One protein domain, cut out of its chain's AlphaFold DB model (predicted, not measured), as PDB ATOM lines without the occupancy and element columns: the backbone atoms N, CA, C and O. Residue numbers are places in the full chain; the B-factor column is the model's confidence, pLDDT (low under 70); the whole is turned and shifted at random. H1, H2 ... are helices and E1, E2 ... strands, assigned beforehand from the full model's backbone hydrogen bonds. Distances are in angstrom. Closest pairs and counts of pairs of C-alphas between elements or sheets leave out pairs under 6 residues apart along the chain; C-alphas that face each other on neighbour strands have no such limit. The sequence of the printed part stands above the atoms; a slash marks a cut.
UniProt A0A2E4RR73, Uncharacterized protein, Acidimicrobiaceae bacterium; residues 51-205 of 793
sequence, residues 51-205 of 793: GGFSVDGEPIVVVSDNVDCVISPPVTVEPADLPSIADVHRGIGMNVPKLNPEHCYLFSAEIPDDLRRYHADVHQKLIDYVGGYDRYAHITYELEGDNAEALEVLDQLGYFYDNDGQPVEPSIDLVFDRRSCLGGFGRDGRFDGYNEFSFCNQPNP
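What this domain is: This is residues 51 to 205 of the 793 residues of an uncharacterized protein of Acidimicrobiaceae bacterium (UniProt A0A2E4RR73). A five-stranded twisted sheet has the short helix H3 running along one face, while the long helix H2 grazes the sheet only with its residues 115 to 123. Beyond one end of these strands, a small ladder of E1 and E4 with H1 near it extends the longest axis; H4 packs on E7 between two long loop stretches. The printed part has 155 residues, with four named helices and seven named strands in the order E1 E2 E3 E4 H1 E5 H2 E6 H3 H4 E7. The large sheet is mixed, in the order E2, E3, E5, E6, E7, and the class is mixed, helices and strands, with 75 residues, under half, in named elements. The whole is compact, with a radius of gyration of the C-alphas of 15.8 A and spans of 49 by 39 by 25 A.

Where its parts are: E1, residues 53 to 55, begins at C-alpha 53 (-38.623, 10.871, 18.134). E2 is residues 60 to 63, E3 67 to 71, and E4 75 to 77. H1, residues 85 to 92, is 10.7 A long, and E5, residues 103 to 107, 13.5 A. H2, residues 113 to 130, spans 25.7 A from C-alpha 113 (-48.406, -28.192, 9.577). E6, residues 136 to 141, spans 16.8 A, H3, residues 148 to 156, 12.5 A, and H4 is residues 172 to 177. E7, residues 196 to 203, is 21.8 A long and ends at C-alpha 203 (-36.370, -25.651, 19.838).

How they stand to each other: The large sheet is twisted, its C-alphas up to 4.0 A off the best plane. E2 and E3 form an antiparallel hairpin, with N 62 and O 69 at 2.9 A. E3 and E5 are antiparallel, with N 68 and O 105 at 2.9 A. E5 and E6 are parallel at 3 degrees, with N 138 and O 104 at 2.8 A; E6 and E7 are parallel, with N 137 and O 198 at 2.8 A. E5, H2, E6 form a strand-helix-strand unit, two parallel neighbour strands with a helix between, with a left-handed crossover; that of E6, H3 H4, E7 is right-handed. H3 and H4 are on one face of the sheet, in two layers, one of strands and one of helices. H3 lies over E3 and E5, along the strands, at a height over the sheet of 8.3 A; the C-alphas of Leu 106 and Ala 150, the closest of E5 and H3, are 5.4 A apart. H3 and H4 are close but not clearly touching, the C-alphas of Leu 151 and Ile 172 being the closest at 7.3 A. E1 and E4 are antiparallel, with N 54 and O 76 at 2.9 A. H1 is not on the large sheet; its closest C-alpha to E1 is that of Val 88, 7.2 A from that of Phe 53. In H1, H2, H3 and H4 every O i to N i+4 pair is within hydrogen-bond range.

The domain as a whole: The two C-alphas farthest apart, those of Ala 80 and Asp 114, are 51.2 A apart. The printed part has no cut. The links H3 to H4 and H4 to E7 are long; within the latter, residues 180 to 181 and 185 to 186 pair antiparallel with E7. The mean pLDDT of the printed part is 90.2, and residues 51 and 78 to 82 are under 70.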
ATOM      1  N   GLY A  51     -42.995  14.864  19.812       56.53
ATOM      2  CA  GLY A  51     -41.966  14.945  20.856       56.53
ATOM      3  C   GLY A  51     -40.727  14.079  20.617       56.53
ATOM      4  O   GLY A  51     -40.764  12.896  20.885       56.53
ATOM      5  N   GLY A  52     -39.618  14.671  20.162       72.12
ATOM      6  CA  GLY A  52     -38.260  14.097  20.278       72.12
ATOM      7  C   GLY A  52     -37.899  12.851  19.448       72.12
ATOM      8  O   GLY A  52     -36.711  12.598  19.259       72.12
ATOM      9  N   PHE A  53     -38.866  12.095  18.915       84.19
ATOM     10  CA  PHE A  53     -38.623  10.871  18.134       84.19
ATOM     11  C   PHE A  53     -39.411  10.824  16.812       84.19
ATOM     12  O   PHE A  53     -40.407  11.533  16.628       84.19
ATOM     13  N   SER A  54     -38.966   9.969  15.888       84.88
ATOM     14  CA  SER A  54     -39.666   9.619  14.649       84.88
ATOM     15  C   SER A  54     -39.623   8.113  14.387       84.88
ATOM     16  O   SER A  54     -38.752   7.395  14.873       84.88
ATOM     17  N   VAL A  55     -40.598   7.636  13.614       85.56
ATOM     18  CA  VAL A  55     -40.618   6.293  13.026       85.56
ATOM     19  C   VAL A  55     -40.763   6.509  11.528       85.56
ATOM     20  O   VAL A  55     -41.846   6.844  11.047       85.56
ATOM     21  N   ASP A  56     -39.647   6.417  10.809       82.12
ATOM     22  CA  ASP A  56     -39.586   6.728   9.383       82.12
ATOM     23  C   ASP A  56     -39.460   5.445   8.556       82.12
ATOM     24  O   ASP A  56     -38.457   4.735   8.621       82.12
ATOM     25  N   GLY A  57     -40.471   5.168   7.737       84.00
ATOM     26  CA  GLY A  57     -40.516   4.006   6.853       84.00
ATOM     27  C   GLY A  57     -41.881   3.330   6.865       84.00
ATOM     28  O   GLY A  57     -42.741   3.657   7.676       84.00
ATOM     29  N   GLU A  58     -42.062   2.375   5.960       85.94
ATOM     30  CA  GLU A  58     -43.224   1.486   5.971       85.94
ATOM     31  C   GLU A  58     -42.851   0.172   6.666       85.94
ATOM     32  O   GLU A  58     -41.726  -0.304   6.464       85.94
ATOM     33  N   PRO A  59     -43.764  -0.437   7.444       90.25
ATOM     34  CA  PRO A  59     -43.558  -1.777   7.972       90.25
ATOM     35  C   PRO A  59     -43.283  -2.785   6.853       90.25
ATOM     36  O   PRO A  59     -43.935  -2.779   5.804       90.25
ATOM     37  N   ILE A  60     -42.327  -3.677   7.090       92.38
ATOM     38  CA  ILE A  60     -42.028  -4.795   6.200       92.38
ATOM     39  C   ILE A  60     -42.914  -5.963   6.621       92.38
ATOM     40  O   ILE A  60     -42.941  -6.332   7.791       92.38
ATOM     41  N   VAL A  61     -43.640  -6.543   5.668       94.88
ATOM     42  CA  VAL A  61     -44.488  -7.717   5.899       94.88
ATOM     43  C   VAL A  61     -43.897  -8.896   5.139       94.88
ATOM     44  O   VAL A  61     -43.796  -8.853   3.910       94.88
ATOM     45  N   VAL A  62     -43.513  -9.941   5.869       95.25
ATOM     46  CA  VAL A  62     -42.960 -11.185   5.327       95.25
ATOM     47  C   VAL A  62     -43.923 -12.314   5.670       95.25
ATOM     48  O   VAL A  62     -44.156 -12.594   6.842       95.25
ATOM     49  N   VAL A  63     -44.511 -12.940   4.647       94.62
ATOM     50  CA  VAL A  63     -45.490 -14.023   4.817       94.62
ATOM     51  C   VAL A  63     -45.179 -15.167   3.859       94.62
ATOM     52  O   VAL A  63     -45.071 -14.964   2.646       94.62
ATOM     53  N   SER A  64     -45.095 -16.374   4.406       94.88
ATOM     54  CA  SER A  64     -44.920 -17.640   3.695       94.88
ATOM     55  C   SER A  64     -45.580 -18.793   4.466       94.88
ATOM     56  O   SER A  64     -46.355 -18.568   5.392       94.88
ATOM     57  N   ASP A  65     -45.288 -20.041   4.088       91.19
ATOM     58  CA  ASP A  65     -45.746 -21.218   4.839       91.19
ATOM     59  C   ASP A  65     -45.042 -21.357   6.209       91.19
ATOM     60  O   ASP A  65     -45.572 -22.022   7.103       91.19
ATOM     61  N   ASN A  66     -43.860 -20.748   6.380       95.00
ATOM     62  CA  ASN A  66     -43.011 -20.888   7.569       95.00
ATOM     63  C   ASN A  66     -42.786 -19.575   8.330       95.00
ATOM     64  O   ASN A  66     -42.227 -19.599   9.426       95.00
ATOM     65  N   VAL A  67     -43.193 -18.442   7.763       96.56
ATOM     66  CA  VAL A  67     -43.014 -17.116   8.354       96.56
ATOM     67  C   VAL A  67     -44.321 -16.338   8.282       96.56
ATOM     68  O   VAL A  67     -44.951 -16.273   7.230       96.56
ATOM     69  N   ASP A  68     -44.688 -15.704   9.389       96.62
ATOM     70  CA  ASP A  68     -45.713 -14.663   9.455       96.62
ATOM     71  C   ASP A  68     -45.178 -13.529  10.332       96.62
ATOM     72  O   ASP A  68     -45.112 -13.661  11.554       96.62
ATOM     73  N   CYS A  69     -44.665 -12.470   9.705       96.81
ATOM     74  CA  CYS A  69     -43.913 -11.435  10.401       96.81
ATOM     75  C   CYS A  69     -44.204 -10.037   9.868       96.81
ATOM     76  O   CYS A  69     -44.182  -9.779   8.661       96.81
ATOM     77  N   VAL A  70     -44.436  -9.125  10.806       95.00
ATOM     78  CA  VAL A  70     -44.521  -7.686  10.585       95.00
ATOM     79  C   VAL A  70     -43.337  -7.045  11.301       95.00
ATOM     80  O   VAL A  70     -43.154  -7.264  12.492       95.00
ATOM     81  N   ILE A  71     -42.535  -6.263  10.579       91.69
ATOM     82  CA  ILE A  71     -41.348  -5.583  11.105       91.69
ATOM     83  C   ILE A  71     -41.541  -4.081  10.945       91.69
ATOM     84  O   ILE A  71     -41.510  -3.557   9.827       91.69
ATOM     85  N   SER A  72     -41.713  -3.370  12.053       90.19
ATOM     86  CA  SER A  72     -41.821  -1.914  12.041       90.19
ATOM     87  C   SER A  72     -40.450  -1.261  11.838       90.19
ATOM     88  O   SER A  72     -39.428  -1.787  12.311       90.19
ATOM     89  N   PRO A  73     -40.397  -0.079  11.194       90.00
ATOM     90  CA  PRO A  73     -39.180   0.720  11.131       90.00
ATOM     91  C   PRO A  73     -38.636   1.030  12.532       90.00
ATOM     92  O   PRO A  73     -39.411   1.107  13.491       90.00
ATOM     93  N   PRO A  74     -37.311   1.197  12.685       90.12
ATOM     94  CA  PRO A  74     -36.739   1.561  13.970       90.12
ATOM     95  C   PRO A  74     -37.218   2.950  14.395       90.12
ATOM     96  O   PRO A  74     -37.366   3.856  13.573       90.12
ATOM     97  N   VAL A  75     -37.418   3.115  15.697       89.75
ATOM     98  CA  VAL A  75     -37.580   4.423  16.321       89.75
ATOM     99  C   VAL A  75     -36.229   5.124  16.288       89.75
ATOM    100  O   VAL A  75     -35.231   4.594  16.782       89.75
ATOM    101  N   THR A  76     -36.210   6.329  15.732       86.75
ATOM    102  CA  THR A  76     -35.061   7.229  15.761       86.75
ATOM    103  C   THR A  76     -35.330   8.380  16.710       86.75
ATOM    104  O   THR A  76     -36.382   9.016  16.652       86.75
ATOM    105  N   VAL A  77     -34.367   8.653  17.582       81.56
ATOM    106  CA  VAL A  77     -34.459   9.692  18.604       81.56
ATOM    107  C   VAL A  77     -33.376  10.735  18.353       81.56
ATOM    108  O   VAL A  77     -32.219  10.385  18.114       81.56
ATOM    109  N   GLU A  78     -33.743  12.015  18.384       69.69
ATOM    110  CA  GLU A  78     -32.790  13.109  18.186       69.69
ATOM    111  C   GLU A  78     -32.051  13.425  19.505       69.69
ATOM    112  O   GLU A  78     -32.703  13.709  20.511       69.69
ATOM    113  N   PRO A  79     -30.700  13.447  19.534       58.66
ATOM    114  CA  PRO A  79     -29.922  13.564  20.777       58.66
ATOM    115  C   PRO A  79     -30.158  14.840  21.594       58.66
ATOM    116  O   PRO A  79     -29.814  14.885  22.769       58.66
ATOM    117  N   ALA A  80     -30.682  15.898  20.969       53.59
ATOM    118  CA  ALA A  80     -30.874  17.196  21.610       53.59
ATOM    119  C   ALA A  80     -32.109  17.254  22.530       53.59
ATOM    120  O   ALA A  80     -32.190  18.172  23.335       53.59
ATOM    121  N   ASP A  81     -33.041  16.300  22.405       55.03
ATOM    122  CA  ASP A  81     -34.300  16.241  23.157       55.03
ATOM    123  C   ASP A  81     -34.698  14.765  23.385       55.03
ATOM    124  O   ASP A  81     -35.717  14.317  22.857       55.03
ATOM    125  N   LEU A  82     -33.883  13.989  24.120       67.75
ATOM    126  CA  LEU A  82     -34.169  12.578  24.430       67.75
ATOM    127  C   LEU A  82     -35.525  12.462  25.174       67.75
ATOM    128  O   LEU A  82     -35.614  12.851  26.341       67.75
ATOM    129  N   PRO A  83     -36.597  11.966  24.527       75.69
ATOM    130  CA  PRO A  83     -37.880  11.739  25.169       75.69
ATOM    131  C   PRO A  83     -37.763  10.563  26.140       75.69
ATOM    132  O   PRO A  83     -36.960   9.655  25.937       75.69
ATOM    133  N   SER A  84     -38.593  10.543  27.183       83.31
ATOM    134  CA  SER A  84     -38.619   9.387  28.081       83.31
ATOM    135  C   SER A  84     -39.062   8.128  27.321       83.31
ATOM    136  O   SER A  84     -39.924   8.201  26.440       83.31
ATOM    137  N   ILE A  85     -38.525   6.956  27.684       86.81
ATOM    138  CA  ILE A  85     -38.928   5.659  27.101       86.81
ATOM    139  C   ILE A  85     -40.450   5.484  27.179       86.81
ATOM    140  O   ILE A  85     -41.083   5.078  26.206       86.81
ATOM    141  N   ALA A  86     -41.051   5.880  28.302       86.44
ATOM    142  CA  ALA A  86     -42.491   5.821  28.495       86.44
ATOM    143  C   ALA A  86     -43.264   6.703  27.497       86.44
ATOM    144  O   ALA A  86     -44.305   6.281  26.994       86.44
ATOM    145  N   ASP A  87     -42.777   7.907  27.179       86.50
ATOM    146  CA  ASP A  87     -43.416   8.783  26.187       86.50
ATOM    147  C   ASP A  87     -43.299   8.220  24.773       86.50
ATOM    148  O   ASP A  87     -44.278   8.257  24.022       86.50
ATOM    149  N   VAL A  88     -42.145   7.643  24.428       88.88
ATOM    150  CA  VAL A  88     -41.959   6.946  23.151       88.88
ATOM    151  C   VAL A  88     -42.917   5.767  23.052       88.88
ATOM    152  O   VAL A  88     -43.700   5.704  22.107       88.88
ATOM    153  N   HIS A  89     -42.907   4.866  24.040       90.69
ATOM    154  CA  HIS A  89     -43.750   3.665  24.074       90.69
ATOM    155  C   HIS A  89     -45.233   4.011  23.954       90.69
ATOM    156  O   HIS A  89     -45.933   3.398  23.149       90.69
ATOM    157  N   ARG A  90     -45.711   5.035  24.672       88.81
ATOM    158  CA  ARG A  90     -47.087   5.537  24.517       88.81
ATOM    159  C   ARG A  90     -47.331   6.126  23.133       88.81
ATOM    160  O   ARG A  90     -48.376   5.874  22.536       88.81
ATOM    161  N   GLY A  91     -46.388   6.914  22.622       89.38
ATOM    162  CA  GLY A  91     -46.513   7.612  21.347       89.38
ATOM    163  C   GLY A  91     -46.574   6.680  20.136       89.38
ATOM    164  O   GLY A  91     -47.316   6.964  19.197       89.38
ATOM    165  N   ILE A  92     -45.865   5.547  20.177       90.12
ATOM    166  CA  ILE A  92     -45.954   4.487  19.154       90.12
ATOM    167  C   ILE A  92     -47.010   3.414  19.489       90.12
ATOM    168  O   ILE A  92     -47.284   2.521  18.687       90.12
ATOM    169  N   GLY A  93     -47.642   3.504  20.662       92.19
ATOM    170  CA  GLY A  93     -48.693   2.592  21.102       92.19
ATOM    171  C   GLY A  93     -48.203   1.181  21.441       92.19
ATOM    172  O   GLY A  93     -48.917   0.224  21.151       92.19
ATOM    173  N   MET A  94     -47.012   1.038  22.035       91.94
ATOM    174  CA  MET A  94     -46.511  -0.242  22.574       91.94
ATOM    175  C   MET A  94     -47.408  -0.790  23.685       91.94
ATOM    176  O   MET A  94     -47.507  -1.996  23.848       91.94
ATOM    177  N   ASN A  95     -48.070   0.089  24.439       93.81
ATOM    178  CA  ASN A  95     -48.942  -0.260  25.561       93.81
ATOM    179  C   ASN A  95     -50.435  -0.292  25.190       93.81
ATOM    180  O   ASN A  95     -51.291  -0.216  26.070       93.81
ATOM    181  N   VAL A  96     -50.758  -0.334  23.893       94.56
ATOM    182  CA  VAL A  96     -52.135  -0.290  23.387       94.56
ATOM    183  C   VAL A  96     -52.468  -1.613  22.695       94.56
ATOM    184  O   VAL A  96     -51.766  -1.973  21.748       94.56
ATOM    185  N   PRO A  97     -53.554  -2.301  23.091       96.06
ATOM    186  CA  PRO A  97     -53.963  -3.550  22.462       96.06
ATOM    187  C   PRO A  97     -54.431  -3.339  21.013       96.06
ATOM    188  O   PRO A  97     -55.172  -2.403  20.694       96.06
ATOM    189  N   LYS A  98     -54.006  -4.239  20.122       94.88
ATOM    190  CA  LYS A  98     -54.193  -4.179  18.665       94.88
ATOM    191  C   LYS A  98     -54.755  -5.493  18.128       94.88
ATOM    192  O   LYS A  98     -54.421  -6.567  18.605       94.88
ATOM    193  N   LEU A  99     -55.580  -5.413  17.083       92.88
ATOM    194  CA  LEU A  99     -56.032  -6.603  16.340       92.88
ATOM    195  C   LEU A  99     -54.977  -7.116  15.353       92.88
ATOM    196  O   LEU A  99     -54.975  -8.294  15.023       92.88
ATOM    197  N   ASN A 100     -54.103  -6.226  14.878       91.69
ATOM    198  CA  ASN A 100     -53.015  -6.541  13.953       91.69
ATOM    199  C   ASN A 100     -51.699  -6.016  14.556       91.69
ATOM    200  O   ASN A 100     -51.253  -4.937  14.159       91.69
ATOM    201  N   PRO A 101     -51.162  -6.683  15.589       95.69
ATOM    202  CA  PRO A 101     -49.919  -6.268  16.231       95.69
ATOM    203  C   PRO A 101     -48.688  -6.566  15.363       95.69
ATOM    204  O   PRO A 101     -48.728  -7.401  14.457       95.69
ATOM    205  N   GLU A 102     -47.572  -5.916  15.684       94.81
ATOM    206  CA  GLU A 102     -46.245  -6.246  15.158       94.81
ATOM    207  C   GLU A 102     -45.734  -7.555  15.781       94.81
ATOM    208  O   GLU A 102     -44.964  -7.552  16.743       94.81
ATOM    209  N   HIS A 103     -46.204  -8.687  15.264       97.06
ATOM    210  CA  HIS A 103     -45.736 -10.010  15.665       97.06
ATOM    211  C   HIS A 103     -44.882 -10.654  14.570       97.06
ATOM    212  O   HIS A 103     -45.096 -10.404  13.383       97.06
ATOM    213  N   CYS A 104     -43.951 -11.519  14.977       97.50
ATOM    214  CA  CYS A 104     -43.130 -12.332  14.081       97.50
ATOM    215  C   CYS A 104     -43.084 -13.790  14.529       97.50
ATOM    216  O   CYS A 104     -42.430 -14.131  15.513       97.50
ATOM    217  N   TYR A 105     -43.754 -14.657  13.779       98.00
ATOM    218  CA  TYR A 105     -43.780 -16.100  13.978       98.00
ATOM    219  C   TYR A 105     -42.926 -16.788  12.923       98.00
ATOM    220  O   TYR A 105     -43.171 -16.643  11.725       98.00
ATOM    221  N   LEU A 106     -41.910 -17.521  13.372       98.12
ATOM    222  CA  LEU A 106     -40.867 -18.092  12.526       98.12
ATOM    223  C   LEU A 106     -40.763 -19.600  12.770       98.12
ATOM    224  O   LEU A 106     -40.676 -20.048  13.913       98.12
ATOM    225  N   PHE A 107     -40.728 -20.390  11.702       98.06
ATOM    226  CA  PHE A 107     -40.649 -21.846  11.777       98.06
ATOM    227  C   PHE A 107     -39.550 -22.390  10.857       98.06
ATOM    228  O   PHE A 107     -39.375 -21.891   9.747       98.06
ATOM    229  N   SER A 108     -38.847 -23.456  11.259       97.44
ATOM    230  CA  SER A 108     -38.126 -24.274  10.265       97.44
ATOM    231  C   SER A 108     -39.121 -24.934   9.308       97.44
ATOM    232  O   SER A 108     -40.261 -25.236   9.682       97.44
ATOM    233  N   ALA A 109     -38.676 -25.250   8.092       95.00
ATOM    234  CA  ALA A 109     -39.526 -25.902   7.095       95.00
ATOM    235  C   ALA A 109     -40.074 -27.268   7.564       95.00
ATOM    236  O   ALA A 109     -41.172 -27.680   7.182       95.00
ATOM    237  N   GLU A 110     -39.325 -27.972   8.413       94.75
ATOM    238  CA  GLU A 110     -39.639 -29.305   8.930       94.75
ATOM    239  C   GLU A 110     -40.711 -29.316  10.019       94.75
ATOM    240  O   GLU A 110     -41.236 -30.388  10.343       94.75
ATOM    241  N   ILE A 111     -41.053 -28.153  10.583       96.06
ATOM    242  CA  ILE A 111     -42.096 -28.073  11.600       96.06
ATOM    243  C   ILE A 111     -43.418 -28.608  11.007       96.06
ATOM    244  O   ILE A 111     -43.780 -28.257   9.883       96.06
ATOM    245  N   PRO A 112     -44.158 -29.492  11.704       93.69
ATOM    246  CA  PRO A 112     -45.403 -30.035  11.164       93.69
ATOM    247  C   PRO A 112     -46.486 -28.966  10.958       93.69
ATOM    248  O   PRO A 112     -46.686 -28.112  11.823       93.69
ATOM    249  N   ASP A 113     -47.270 -29.086   9.878       93.94
ATOM    250  CA  ASP A 113     -48.406 -28.192   9.577       93.94
ATOM    251  C   ASP A 113     -49.394 -28.078  10.745       93.94
ATOM    252  O   ASP A 113     -49.907 -26.998  11.031       93.94
ATOM    253  N   ASP A 114     -49.655 -29.188  11.442       93.75
ATOM    254  CA  ASP A 114     -50.551 -29.193  12.599       93.75
ATOM    255  C   ASP A 114     -49.999 -28.347  13.749       93.75
ATOM    256  O   ASP A 114     -50.765 -27.626  14.382       93.75
ATOM    257  N   LEU A 115     -48.681 -28.369  13.984       94.69
ATOM    258  CA  LEU A 115     -48.060 -27.565  15.035       94.69
ATOM    259  C   LEU A 115     -48.144 -26.070  14.703       94.69
ATOM    260  O   LEU A 115     -48.586 -25.295  15.550       94.69
ATOM    261  N   ARG A 116     -47.823 -25.681  13.458       95.62
ATOM    262  CA  ARG A 116     -48.003 -24.298  12.973       95.62
ATOM    263  C   ARG A 116     -49.457 -23.844  13.083       95.62
ATOM    264  O   ARG A 116     -49.738 -22.753  13.567       95.62
ATOM    265  N   ARG A 117     -50.401 -24.704  12.690       96.25
ATOM    266  CA  ARG A 117     -51.842 -24.420  12.755       96.25
ATOM    267  C   ARG A 117     -52.335 -24.234  14.190       96.25
ATOM    268  O   ARG A 117     -53.141 -23.339  14.427       96.25
ATOM    269  N   TYR A 118     -51.888 -25.060  15.136       97.12
ATOM    270  CA  TYR A 118     -52.254 -24.909  16.549       97.12
ATOM    271  C   TYR A 118     -51.632 -23.662  17.167       97.12
ATOM    272  O   TYR A 118     -52.311 -22.965  17.916       97.12
ATOM    273  N   HIS A 119     -50.379 -23.358  16.830       97.12
ATOM    274  CA  HIS A 119     -49.713 -22.131  17.258       97.12
ATOM    275  C   HIS A 119     -50.476 -20.887  16.783       97.12
ATOM    276  O   HIS A 119     -50.847 -20.059  17.617       97.12
ATOM    277  N   ALA A 120     -50.809 -20.819  15.491       96.62
ATOM    278  CA  ALA A 120     -51.577 -19.719  14.916       96.62
ATOM    279  C   ALA A 120     -52.988 -19.600  15.526       96.62
ATOM    280  O   ALA A 120     -53.425 -18.500  15.853       96.62
ATOM    281  N   ASP A 121     -53.698 -20.719  15.732       98.44
ATOM    282  CA  ASP A 121     -55.028 -20.708  16.362       98.44
ATOM    283  C   ASP A 121     -54.979 -20.192  17.809       98.44
ATOM    284  O   ASP A 121     -55.831 -19.395  18.198       98.44
ATOM    285  N   VAL A 122     -53.978 -20.598  18.600       98.12
ATOM    286  CA  VAL A 122     -53.807 -20.129  19.987       98.12
ATOM    287  C   VAL A 122     -53.472 -18.639  20.027       98.12
ATOM    288  O   VAL A 122     -54.136 -17.897  20.748       98.12
ATOM    289  N   HIS A 123     -52.489 -18.187  19.244       97.44
ATOM    290  CA  HIS A 123     -52.074 -16.782  19.248       97.44
ATOM    291  C   HIS A 123     -53.158 -15.853  18.704       97.44
ATOM    292  O   HIS A 123     -53.379 -14.792  19.280       97.44
ATOM    293  N   GLN A 124     -53.910 -16.263  17.677       97.31
ATOM    294  CA  GLN A 124     -55.053 -15.474  17.216       97.31
ATOM    295  C   GLN A 124     -56.110 -15.332  18.316       97.31
ATOM    296  O   GLN A 124     -56.634 -14.242  18.525       97.31
ATOM    297  N   LYS A 125     -56.398 -16.406  19.066       98.12
ATOM    298  CA  LYS A 125     -57.322 -16.312  20.206       98.12
ATOM    299  C   LYS A 125     -56.775 -15.429  21.320       98.12
ATOM    300  O   LYS A 125     -57.568 -14.728  21.930       98.12
ATOM    301  N   LEU A 126     -55.467 -15.433  21.584       97.62
ATOM    302  CA  LEU A 126     -54.857 -14.508  22.546       97.62
ATOM    303  C   LEU A 126     -55.060 -13.054  22.116       97.62
ATOM    304  O   LEU A 126     -55.554 -12.255  22.907       97.62
ATOM    305  N   ILE A 127     -54.765 -12.739  20.853       97.19
ATOM    306  CA  ILE A 127     -54.953 -11.401  20.279       97.19
ATOM    307  C   ILE A 127     -56.418 -10.966  20.381       97.19
ATOM    308  O   ILE A 127     -56.693  -9.856  20.826       97.19
ATOM    309  N   ASP A 128     -57.364 -11.839  20.030       96.06
ATOM    310  CA  ASP A 128     -58.796 -11.528  20.108       96.06
ATOM    311  C   ASP A 128     -59.271 -11.308  21.562       96.06
ATOM    312  O   ASP A 128     -60.200 -10.534  21.796       96.06
ATOM    313  N   TYR A 129     -58.645 -11.987  22.532       96.81
ATOM    314  CA  TYR A 129     -59.073 -12.025  23.934       96.81
ATOM    315  C   TYR A 129     -58.480 -10.886  24.775       96.81
ATOM    316  O   TYR A 129     -59.223 -10.127  25.389       96.81
ATOM    317  N   VAL A 130     -57.147 -10.760  24.806       95.56
ATOM    318  CA  VAL A 130     -56.409  -9.787  25.641       95.56
ATOM    319  C   VAL A 130     -55.785  -8.644  24.824       95.56
ATOM    320  O   VAL A 130     -55.279  -7.674  25.386       95.56
ATOM    321  N   GLY A 131     -55.854  -8.728  23.495       95.62
ATOM    322  CA  GLY A 131     -55.213  -7.789  22.582       95.62
ATOM    323  C   GLY A 131     -53.817  -8.234  22.143       95.62
ATOM    324  O   GLY A 131     -53.089  -8.921  22.863       95.62
ATOM    325  N   GLY A 132     -53.456  -7.830  20.928       96.31
ATOM    326  CA  GLY A 132     -52.107  -7.877  20.372       96.31
ATOM    327  C   GLY A 132     -51.241  -6.728  20.885       96.31
ATOM    328  O   GLY A 132     -51.702  -5.589  20.839       96.31
ATOM    329  N   TYR A 133     -50.006  -6.988  21.306       96.50
ATOM    330  CA  TYR A 133     -49.036  -5.944  21.660       96.50
ATOM    331  C   TYR A 133     -47.817  -6.051  20.740       96.50
ATOM    332  O   TYR A 133     -47.410  -7.140  20.358       96.50
ATOM    333  N   ASP A 134     -47.285  -4.913  20.301       95.62
ATOM    334  CA  ASP A 134     -46.238  -4.900  19.276       95.62
ATOM    335  C   ASP A 134     -44.905  -5.470  19.788       95.62
ATOM    336  O   ASP A 134     -44.581  -5.407  20.973       95.62
ATOM    337  N   ARG A 135     -44.087  -5.941  18.840       94.56
ATOM    338  CA  ARG A 135     -42.714  -6.437  19.022       94.56
ATOM    339  C   ARG A 135     -42.617  -7.726  19.826       94.56
ATOM    340  O   ARG A 135     -41.738  -7.892  20.678       94.56
ATOM    341  N   TYR A 136     -43.487  -8.668  19.486       96.81
ATOM    342  CA  TYR A 136     -43.412 -10.050  19.948       96.81
ATOM    343  C   TYR A 136     -42.897 -10.961  18.831       96.81
ATOM    344  O   TYR A 136     -43.540 -11.130  17.795       96.81
ATOM    345  N   ALA A 137     -41.740 -11.577  19.043       97.38
ATOM    346  CA  ALA A 137     -41.155 -12.551  18.135       97.38
ATOM    347  C   ALA A 137     -41.150 -13.946  18.773       97.38
ATOM    348  O   ALA A 137     -40.856 -14.108  19.958       97.38
ATOM    349  N   HIS A 138     -41.438 -14.976  17.985       97.44
ATOM    350  CA  HIS A 138     -41.402 -16.366  18.420       97.44
ATOM    351  C   HIS A 138     -40.875 -17.244  17.284       97.44
ATOM    352  O   HIS A 138     -41.481 -17.311  16.216       97.44
ATOM    353  N   ILE A 139     -39.756 -17.931  17.521       97.19
ATOM    354  CA  ILE A 139     -39.201 -18.932  16.608       97.19
ATOM    355  C   ILE A 139     -39.358 -20.348  17.172       97.19
ATOM    356  O   ILE A 139     -39.063 -20.594  18.343       97.19
ATOM    357  N   THR A 140     -39.794 -21.287  16.330       96.62
ATOM    358  CA  THR A 140     -39.759 -22.732  16.597       96.62
ATOM    359  C   THR A 140     -38.934 -23.448  15.533       96.62
ATOM    360  O   THR A 140     -39.272 -23.378  14.353       96.62
ATOM    361  N   TYR A 141     -37.877 -24.162  15.926       96.44
ATOM    362  CA  TYR A 141     -36.904 -24.670  14.951       96.44
ATOM    363  C   TYR A 141     -36.337 -26.066  15.216       96.44
ATOM    364  O   TYR A 141     -36.357 -26.579  16.332       96.44
ATOM    365  N   GLU A 142     -35.791 -26.660  14.157       93.88
ATOM    366  CA  GLU A 142     -34.957 -27.860  14.170       93.88
ATOM    367  C   GLU A 142     -33.493 -27.476  13.919       93.88
ATOM    368  O   GLU A 142     -33.196 -26.771  12.954       93.88
ATOM    369  N   LEU A 143     -32.564 -27.975  14.742       90.94
ATOM    370  CA  LEU A 143     -31.124 -27.692  14.600       90.94
ATOM    371  C   LEU A 143     -30.561 -28.110  13.236       90.94
ATOM    372  O   LEU A 143     -29.792 -27.386  12.619       90.94
ATOM    373  N   GLU A 144     -30.983 -29.278  12.760       91.06
ATOM    374  CA  GLU A 144     -30.539 -29.866  11.491       91.06
ATOM    375  C   GLU A 144     -31.527 -29.584  10.338       91.06
ATOM    376  O   GLU A 144     -31.460 -30.232   9.290       91.06
ATOM    377  N   GLY A 145     -32.493 -28.683  10.556       92.75
ATOM    378  CA  GLY A 145     -33.538 -28.334   9.593       92.75
ATOM    379  C   GLY A 145     -33.171 -27.180   8.657       92.75
ATOM    380  O   GLY A 145     -32.138 -26.519   8.809       92.75
ATOM    381  N   ASP A 146     -34.045 -26.912   7.690       96.56
ATOM    382  CA  ASP A 146     -33.975 -25.718   6.854       96.56
ATOM    383  C   ASP A 146     -34.523 -24.504   7.616       96.56
ATOM    384  O   ASP A 146     -35.731 -24.338   7.815       96.56
ATOM    385  N   ASN A 147     -33.588 -23.659   8.048       96.94
ATOM    386  CA  ASN A 147     -33.830 -22.444   8.817       96.94
ATOM    387  C   ASN A 147     -33.605 -21.166   8.000       96.94
ATOM    388  O   ASN A 147     -33.657 -20.078   8.567       96.94
ATOM    389  N   ALA A 148     -33.315 -21.269   6.698       96.94
ATOM    390  CA  ALA A 148     -32.815 -20.138   5.914       96.94
ATOM    391  C   ALA A 148     -33.756 -18.925   5.962       96.94
ATOM    392  O   ALA A 148     -33.309 -17.806   6.193       96.94
ATOM    393  N   GLU A 149     -35.058 -19.165   5.810       96.69
ATOM    394  CA  GLU A 149     -36.073 -18.112   5.819       96.69
ATOM    395  C   GLU A 149     -36.231 -17.463   7.204       96.69
ATOM    396  O   GLU A 149     -36.264 -16.240   7.323       96.69
ATOM    397  N   ALA A 150     -36.260 -18.271   8.268       96.88
ATOM    398  CA  ALA A 150     -36.350 -17.772   9.638       96.88
ATOM    399  C   ALA A 150     -35.108 -16.949  10.027       96.88
ATOM    400  O   ALA A 150     -35.238 -15.898  10.652       96.88
ATOM    401  N   LEU A 151     -33.912 -17.396   9.628       97.81
ATOM    402  CA  LEU A 151     -32.662 -16.674   9.868       97.81
ATOM    403  C   LEU A 151     -32.605 -15.362   9.074       97.81
ATOM    404  O   LEU A 151     -32.181 -14.356   9.626       97.81
ATOM    405  N   GLU A 152     -33.073 -15.329   7.823       97.25
ATOM    406  CA  GLU A 152     -33.145 -14.083   7.041       97.25
ATOM    407  C   GLU A 152     -34.047 -13.040   7.720       97.25
ATOM    408  O   GLU A 152     -33.715 -11.857   7.767       97.25
ATOM    409  N   VAL A 153     -35.170 -13.471   8.295       97.44
ATOM    410  CA  VAL A 153     -36.087 -12.572   9.009       97.44
ATOM    411  C   VAL A 153     -35.513 -12.112  10.352       97.44
ATOM    412  O   VAL A 153     -35.631 -10.936  10.688       97.44
ATOM    413  N   LEU A 154     -34.845 -12.991  11.108       97.19
ATOM    414  CA  LEU A 154     -34.132 -12.595  12.331       97.19
ATOM    415  C   LEU A 154     -33.002 -11.591  12.048       97.19
ATOM    416  O   LEU A 154     -32.768 -10.690  12.854       97.19
ATOM    417  N   ASP A 155     -32.336 -11.710  10.899       95.94
ATOM    418  CA  ASP A 155     -31.324 -10.748  10.455       95.94
ATOM    419  C   ASP A 155     -31.958  -9.385  10.150       95.94
ATOM    420  O   ASP A 155     -31.486  -8.360  10.636       95.94
ATOM    421  N   GLN A 156     -33.113  -9.366   9.474       94.31
ATOM    422  CA  GLN A 156     -33.892  -8.136   9.254       94.31
ATOM    423  C   GLN A 156     -34.396  -7.491  10.556       94.31
ATOM    424  O   GLN A 156     -34.557  -6.271  10.616       94.31
ATOM    425  N   LEU A 157     -34.639  -8.287  11.600       94.00
ATOM    426  CA  LEU A 157     -34.989  -7.798  12.936       94.00
ATOM    427  C   LEU A 157     -33.779  -7.240  13.709       94.00
ATOM    428  O   LEU A 157     -33.982  -6.550  14.711       94.00
ATOM    429  N   GLY A 158     -32.549  -7.496  13.247       93.44
ATOM    430  CA  GLY A 158     -31.302  -7.050  13.874       93.44
ATOM    431  C   GLY A 158     -30.833  -7.944  15.027       93.44
ATOM    432  O   GLY A 158     -30.242  -7.442  15.980       93.44
ATOM    433  N   TYR A 159     -31.119  -9.251  14.985       94.62
ATOM    434  CA  TYR A 159     -30.826 -10.195  16.077       94.62
ATOM    435  C   TYR A 159     -29.343 -10.614  16.186       94.62
ATOM    436  O   TYR A 159     -28.852 -10.923  17.277       94.62
ATOM    437  N   PHE A 160     -28.613 -10.665  15.068       95.12
ATOM    438  CA  PHE A 160     -27.295 -11.311  14.996       95.12
ATOM    439  C   PHE A 160     -26.135 -10.393  15.388       95.12
ATOM    440  O   PHE A 160     -25.359  -9.931  14.554       95.12
ATOM    441  N   TYR A 161     -26.001 -10.178  16.698       90.06
ATOM    442  CA  TYR A 161     -24.920  -9.406  17.317       90.06
ATOM    443  C   TYR A 161     -24.331 -10.155  18.515       90.06
ATOM    444  O   TYR A 161     -25.071 -10.826  19.240       90.06
ATOM    445  N   ASP A 162     -23.019 -10.074  18.727       79.50
ATOM    446  CA  ASP A 162     -22.355 -10.606  19.923       79.50
ATOM    447  C   ASP A 162     -22.518  -9.683  21.146       79.50
ATOM    448  O   ASP A 162     -23.173  -8.642  21.087       79.50
ATOM    449  N   ASN A 163     -21.951 -10.090  22.285       74.44
ATOM    450  CA  ASN A 163     -22.064  -9.343  23.541       74.44
ATOM    451  C   ASN A 163     -21.275  -8.018  23.525       74.44
ATOM    452  O   ASN A 163     -21.531  -7.161  24.364       74.44
ATOM    453  N   ASP A 164     -20.358  -7.837  22.568       73.19
ATOM    454  CA  ASP A 164     -19.609  -6.596  22.342       73.19
ATOM    455  C   ASP A 164     -20.325  -5.678  21.322       73.19
ATOM    456  O   ASP A 164     -19.768  -4.675  20.853       73.19
ATOM    457  N   GLY A 165     -21.556  -6.035  20.931       77.94
ATOM    458  CA  GLY A 165     -22.365  -5.309  19.955       77.94
ATOM    459  C   GLY A 165     -21.816  -5.388  18.529       77.94
ATOM    460  O   GLY A 165     -22.133  -4.525  17.705       77.94
ATOM    461  N   GLN A 166     -20.973  -6.376  18.213       85.25
ATOM    462  CA  GLN A 166     -20.474  -6.584  16.857       85.25
ATOM    463  C   GLN A 166     -21.414  -7.500  16.065       85.25
ATOM    464  O   GLN A 166     -21.883  -8.503  16.604       85.25
ATOM    465  N   PRO A 167     -21.671  -7.202  14.777       90.62
ATOM    466  CA  PRO A 167     -22.436  -8.094  13.916       90.62
ATOM    467  C   PRO A 167     -21.760  -9.462  13.799       90.62
ATOM    468  O   PRO A 167     -20.544  -9.547  13.599       90.62
ATOM    469  N   VAL A 168     -22.556 -10.523  13.850       93.62
ATOM    470  CA  VAL A 168     -22.111 -11.907  13.652       93.62
ATOM    471  C   VAL A 168     -22.900 -12.565  12.525       93.62
ATOM    472  O   VAL A 168     -23.983 -12.120  12.164       93.62
ATOM    473  N   GLU A 169     -22.341 -13.620  11.933       94.00
ATOM    474  CA  GLU A 169     -23.008 -14.341  10.844       94.00
ATOM    475  C   GLU A 169     -24.301 -15.026  11.343       94.00
ATOM    476  O   GLU A 169     -24.255 -15.740  12.356       94.00
ATOM    477  N   PRO A 170     -25.437 -14.870  10.631       96.44
ATOM    478  CA  PRO A 170     -26.676 -15.571  10.943       96.44
ATOM    479  C   PRO A 170     -26.485 -17.086  10.999       96.44
ATOM    480  O   PRO A 170     -26.037 -17.716  10.039       96.44
ATOM    481  N   SER A 171     -26.843 -17.698  12.126       94.31
ATOM    482  CA  SER A 171     -26.746 -19.148  12.302       94.31
ATOM    483  C   SER A 171     -27.779 -19.668  13.289       94.31
ATOM    484  O   SER A 171     -28.120 -18.999  14.265       94.31
ATOM    485  N   ILE A 172     -28.257 -20.889  13.042       94.88
ATOM    486  CA  ILE A 172     -29.175 -21.561  13.963       94.88
ATOM    487  C   ILE A 172     -28.479 -21.977  15.264       94.88
ATOM    488  O   ILE A 172     -29.125 -21.998  16.303       94.88
ATOM    489  N   ASP A 173     -27.166 -22.225  15.235       90.94
ATOM    490  CA  ASP A 173     -26.381 -22.542  16.433       90.94
ATOM    491  C   ASP A 173     -26.386 -21.372  17.424       90.94
ATOM    492  O   ASP A 173     -26.646 -21.563  18.608       90.94
ATOM    493  N   LEU A 174     -26.215 -20.135  16.939       89.25
ATOM    494  CA  LEU A 174     -26.295 -18.944  17.786       89.25
ATOM    495  C   LEU A 174     -27.697 -18.744  18.377       89.25
ATOM    496  O   LEU A 174     -27.829 -18.376  19.545       89.25
ATOM    497  N   VAL A 175     -28.746 -19.001  17.586       91.00
ATOM    498  CA  VAL A 175     -30.128 -19.015  18.086       91.00
ATOM    499  C   VAL A 175     -30.253 -20.087  19.177       91.00
ATOM    500  O   VAL A 175     -30.710 -19.795  20.277       91.00
ATOM    501  N   PHE A 176     -29.769 -21.304  18.947       88.88
ATOM    502  CA  PHE A 176     -29.837 -22.393  19.919       88.88
ATOM    503  C   PHE A 176     -29.089 -22.127  21.222       88.88
ATOM    504  O   PHE A 176     -29.603 -22.436  22.304       88.88
ATOM    505  N   ASP A 177     -27.907 -21.529  21.149       84.81
ATOM    506  CA  ASP A 177     -27.103 -21.184  22.321       84.81
ATOM    507  C   ASP A 177     -27.766 -20.094  23.175       84.81
ATOM    508  O   ASP A 177     -27.548 -20.035  24.384       84.81
ATOM    509  N   ARG A 178     -28.643 -19.281  22.572       83.19
ATOM    510  CA  ARG A 178     -29.425 -18.216  23.224       83.19
ATOM    511  C   ARG A 178     -30.877 -18.605  23.530       83.19
ATOM    512  O   ARG A 178     -31.711 -17.728  23.784       83.19
ATOM    513  N   ARG A 179     -31.212 -19.898  23.480       85.25
ATOM    514  CA  ARG A 179     -32.575 -20.394  23.731       85.25
ATOM    515  C   ARG A 179     -33.108 -19.922  25.089       85.25
ATOM    516  O   ARG A 179     -32.498 -20.144  26.132       85.25
ATOM    517  N   SER A 180     -34.251 -19.254  25.054       80.56
ATOM    518  CA  SER A 180     -34.980 -18.700  26.200       80.56
ATOM    519  C   SER A 180     -36.364 -18.259  25.716       80.56
ATOM    520  O   SER A 180     -36.547 -18.024  24.521       80.56
ATOM    521  N   CYS A 181     -37.340 -18.123  26.614       79.69
ATOM    522  CA  CYS A 181     -38.542 -17.342  26.313       79.69
ATOM    523  C   CYS A 181     -38.447 -15.991  27.010       79.69
ATOM    524  O   CYS A 181     -37.986 -15.911  28.145       79.69
ATOM    525  N   LEU A 182     -38.844 -14.939  26.297       78.69
ATOM    526  CA  LEU A 182     -38.852 -13.547  26.751       78.69
ATOM    527  C   LEU A 182     -37.506 -12.972  27.208       78.69
ATOM    528  O   LEU A 182     -37.491 -11.886  27.797       78.69
ATOM    529  N   GLY A 183     -36.383 -13.620  26.880       70.06
ATOM    530  CA  GLY A 183     -35.052 -13.024  27.041       70.06
ATOM    531  C   GLY A 183     -34.903 -11.731  26.233       70.06
ATOM    532  O   GLY A 183     -34.193 -10.819  26.639       70.06
ATOM    533  N   GLY A 184     -35.662 -11.625  25.137       84.31
ATOM    534  CA  GLY A 184     -35.717 -10.444  24.288       84.31
ATOM    535  C   GLY A 184     -34.423 -10.187  23.518       84.31
ATOM    536  O   GLY A 184     -33.449 -10.929  23.629       84.31
ATOM    537  N   PHE A 185     -34.437  -9.159  22.677       87.69
ATOM    538  CA  PHE A 185     -33.232  -8.631  22.040       87.69
ATOM    539  C   PHE A 185     -33.440  -7.176  21.622       87.69
ATOM    540  O   PHE A 185     -34.543  -6.773  21.248       87.69
ATOM    541  N   GLY A 186     -32.359  -6.403  21.663       89.31
ATOM    542  CA  GLY A 186     -32.292  -5.078  21.066       89.31
ATOM    543  C   GLY A 186     -31.966  -5.169  19.580       89.31
ATOM    544  O   GLY A 186     -31.061  -5.912  19.190       89.31
ATOM    545  N   ARG A 187     -32.679  -4.410  18.744       89.38
ATOM    546  CA  ARG A 187     -32.348  -4.295  17.320       89.38
ATOM    547  C   ARG A 187     -30.913  -3.796  17.159       89.38
ATOM    548  O   ARG A 187     -30.494  -2.840  17.810       89.38
ATOM    549  N   ASP A 188     -30.167  -4.454  16.287       88.50
ATOM    550  CA  ASP A 188     -28.760  -4.170  16.006       88.50
ATOM    551  C   ASP A 188     -27.846  -4.247  17.246       88.50
ATOM    552  O   ASP A 188     -26.853  -3.521  17.345       88.50
ATOM    553  N   GLY A 189     -28.217  -5.078  18.229       84.69
ATOM    554  CA  GLY A 189     -27.504  -5.219  19.502       84.69
ATOM    555  C   GLY A 189     -27.658  -4.027  20.457       84.69
ATOM    556  O   GLY A 189     -26.863  -3.891  21.385       84.69
ATOM    557  N   ARG A 190     -28.644  -3.143  20.241       82.69
ATOM    558  CA  ARG A 190     -28.852  -1.932  21.053       82.69
ATOM    559  C   ARG A 190     -30.015  -2.090  22.028       82.69
ATOM    560  O   ARG A 190     -31.166  -2.163  21.610       82.69
ATOM    561  N   PHE A 191     -29.700  -2.075  23.320       81.38
ATOM    562  CA  PHE A 191     -30.665  -2.101  24.425       81.38
ATOM    563  C   PHE A 191     -30.900  -0.683  24.960       81.38
ATOM    564  O   PHE A 191     -30.524  -0.344  26.078       81.38
ATOM    565  N   ASP A 192     -31.417   0.188  24.092       76.12
ATOM    566  CA  ASP A 192     -31.695   1.597  24.394       76.12
ATOM    567  C   ASP A 192     -33.123   1.832  24.924       76.12
ATOM    568  O   ASP A 192     -33.534   2.977  25.117       76.12
ATOM    569  N   GLY A 193     -33.900   0.761  25.124       82.38
ATOM    570  CA  GLY A 193     -35.308   0.804  25.510       82.38
ATOM    571  C   GLY A 193     -36.277   1.180  24.383       82.38
ATOM    572  O   GLY A 193     -37.491   1.035  24.552       82.38
ATOM    573  N   TYR A 194     -35.805   1.635  23.216       85.06
ATOM    574  CA  TYR A 194     -36.669   2.134  22.136       85.06
ATOM    575  C   TYR A 194     -36.936   1.117  21.035       85.06
ATOM    576  O   TYR A 194     -37.973   1.225  20.377       85.06
ATOM    577  N   ASN A 195     -36.032   0.159  20.805       89.38
ATOM    578  CA  ASN A 195     -36.071  -0.769  19.664       89.38
ATOM    579  C   ASN A 195     -35.914  -2.248  20.063       89.38
ATOM    580  O   ASN A 195     -35.309  -3.040  19.342       89.38
ATOM    581  N   GLU A 196     -36.464  -2.618  21.215       89.50
ATOM    582  CA  GLU A 196     -36.375  -3.973  21.765       89.50
ATOM    583  C   GLU A 196     -37.602  -4.828  21.435       89.50
ATOM    584  O   GLU A 196     -38.724  -4.323  21.326       89.50
ATOM    585  N   PHE A 197     -37.371  -6.136  21.311       92.44
ATOM    586  CA  PHE A 197     -38.382  -7.160  21.064       92.44
ATOM    587  C   PHE A 197     -38.475  -8.121  22.244       92.44
ATOM    588  O   PHE A 197     -37.460  -8.554  22.788       92.44
ATOM    589  N   SER A 198     -39.695  -8.531  22.594       93.25
ATOM    590  CA  SER A 198     -39.903  -9.743  23.388       93.25
ATOM    591  C   SER A 198     -39.716 -10.952  22.483       93.25
ATOM    592  O   SER A 198     -40.373 -11.042  21.450       93.25
ATOM    593  N   PHE A 199     -38.823 -11.869  22.851       94.31
ATOM    594  CA  PHE A 199     -38.442 -12.971  21.969       94.31
ATOM    595  C   PHE A 199     -38.530 -14.325  22.654       94.31
ATOM    596  O   PHE A 199     -37.879 -14.553  23.672       94.31
ATOM    597  N   CYS A 200     -39.314 -15.222  22.064       92.44
ATOM    598  CA  CYS A 200     -39.387 -16.623  22.435       92.44
ATOM    599  C   CYS A 200     -38.631 -17.489  21.430       92.44
ATOM    600  O   CYS A 200     -39.024 -17.653  20.278       92.44
ATOM    601  N   ASN A 201     -37.514 -18.034  21.892       90.94
ATOM    602  CA  ASN A 201     -36.571 -18.819  21.125       90.94
ATOM    603  C   ASN A 201     -36.633 -20.274  21.588       90.94
ATOM    604  O   ASN A 201     -36.014 -20.649  22.589       90.94
ATOM    605  N   GLN A 202     -37.415 -21.073  20.864       89.38
ATOM    606  CA  GLN A 202     -37.818 -22.400  21.296       89.38
ATOM    607  C   GLN A 202     -37.387 -23.469  20.274       89.38
ATOM    608  O   GLN A 202     -37.871 -23.471  19.144       89.38
ATOM    609  N   PRO A 203     -36.529 -24.438  20.638       92.75
ATOM    610  CA  PRO A 203     -36.370 -25.651  19.838       92.75
ATOM    611  C   PRO A 203     -37.714 -26.378  19.671       92.75
ATOM    612  O   PRO A 203     -38.604 -26.248  20.517       92.75
ATOM    613  N   ASN A 204     -37.881 -27.167  18.607       92.81
ATOM    614  CA  ASN A 204     -39.138 -27.869  18.352       92.81
ATOM    615  C   ASN A 204     -39.532 -28.743  19.561       92.81
ATOM    616  O   ASN A 204     -38.883 -29.757  19.835       92.81
ATOM    617  N   PRO A 205     -40.637 -28.420  20.262       88.50
ATOM    618  CA  PRO A 205     -41.015 -29.110  21.493       88.50
ATOM    619  C   PRO A 205     -41.309 -30.598  21.264       88.50
ATOM    620  O   PRO A 205     -41.218 -31.406  22.188       88.50
TER     621      PRO A 205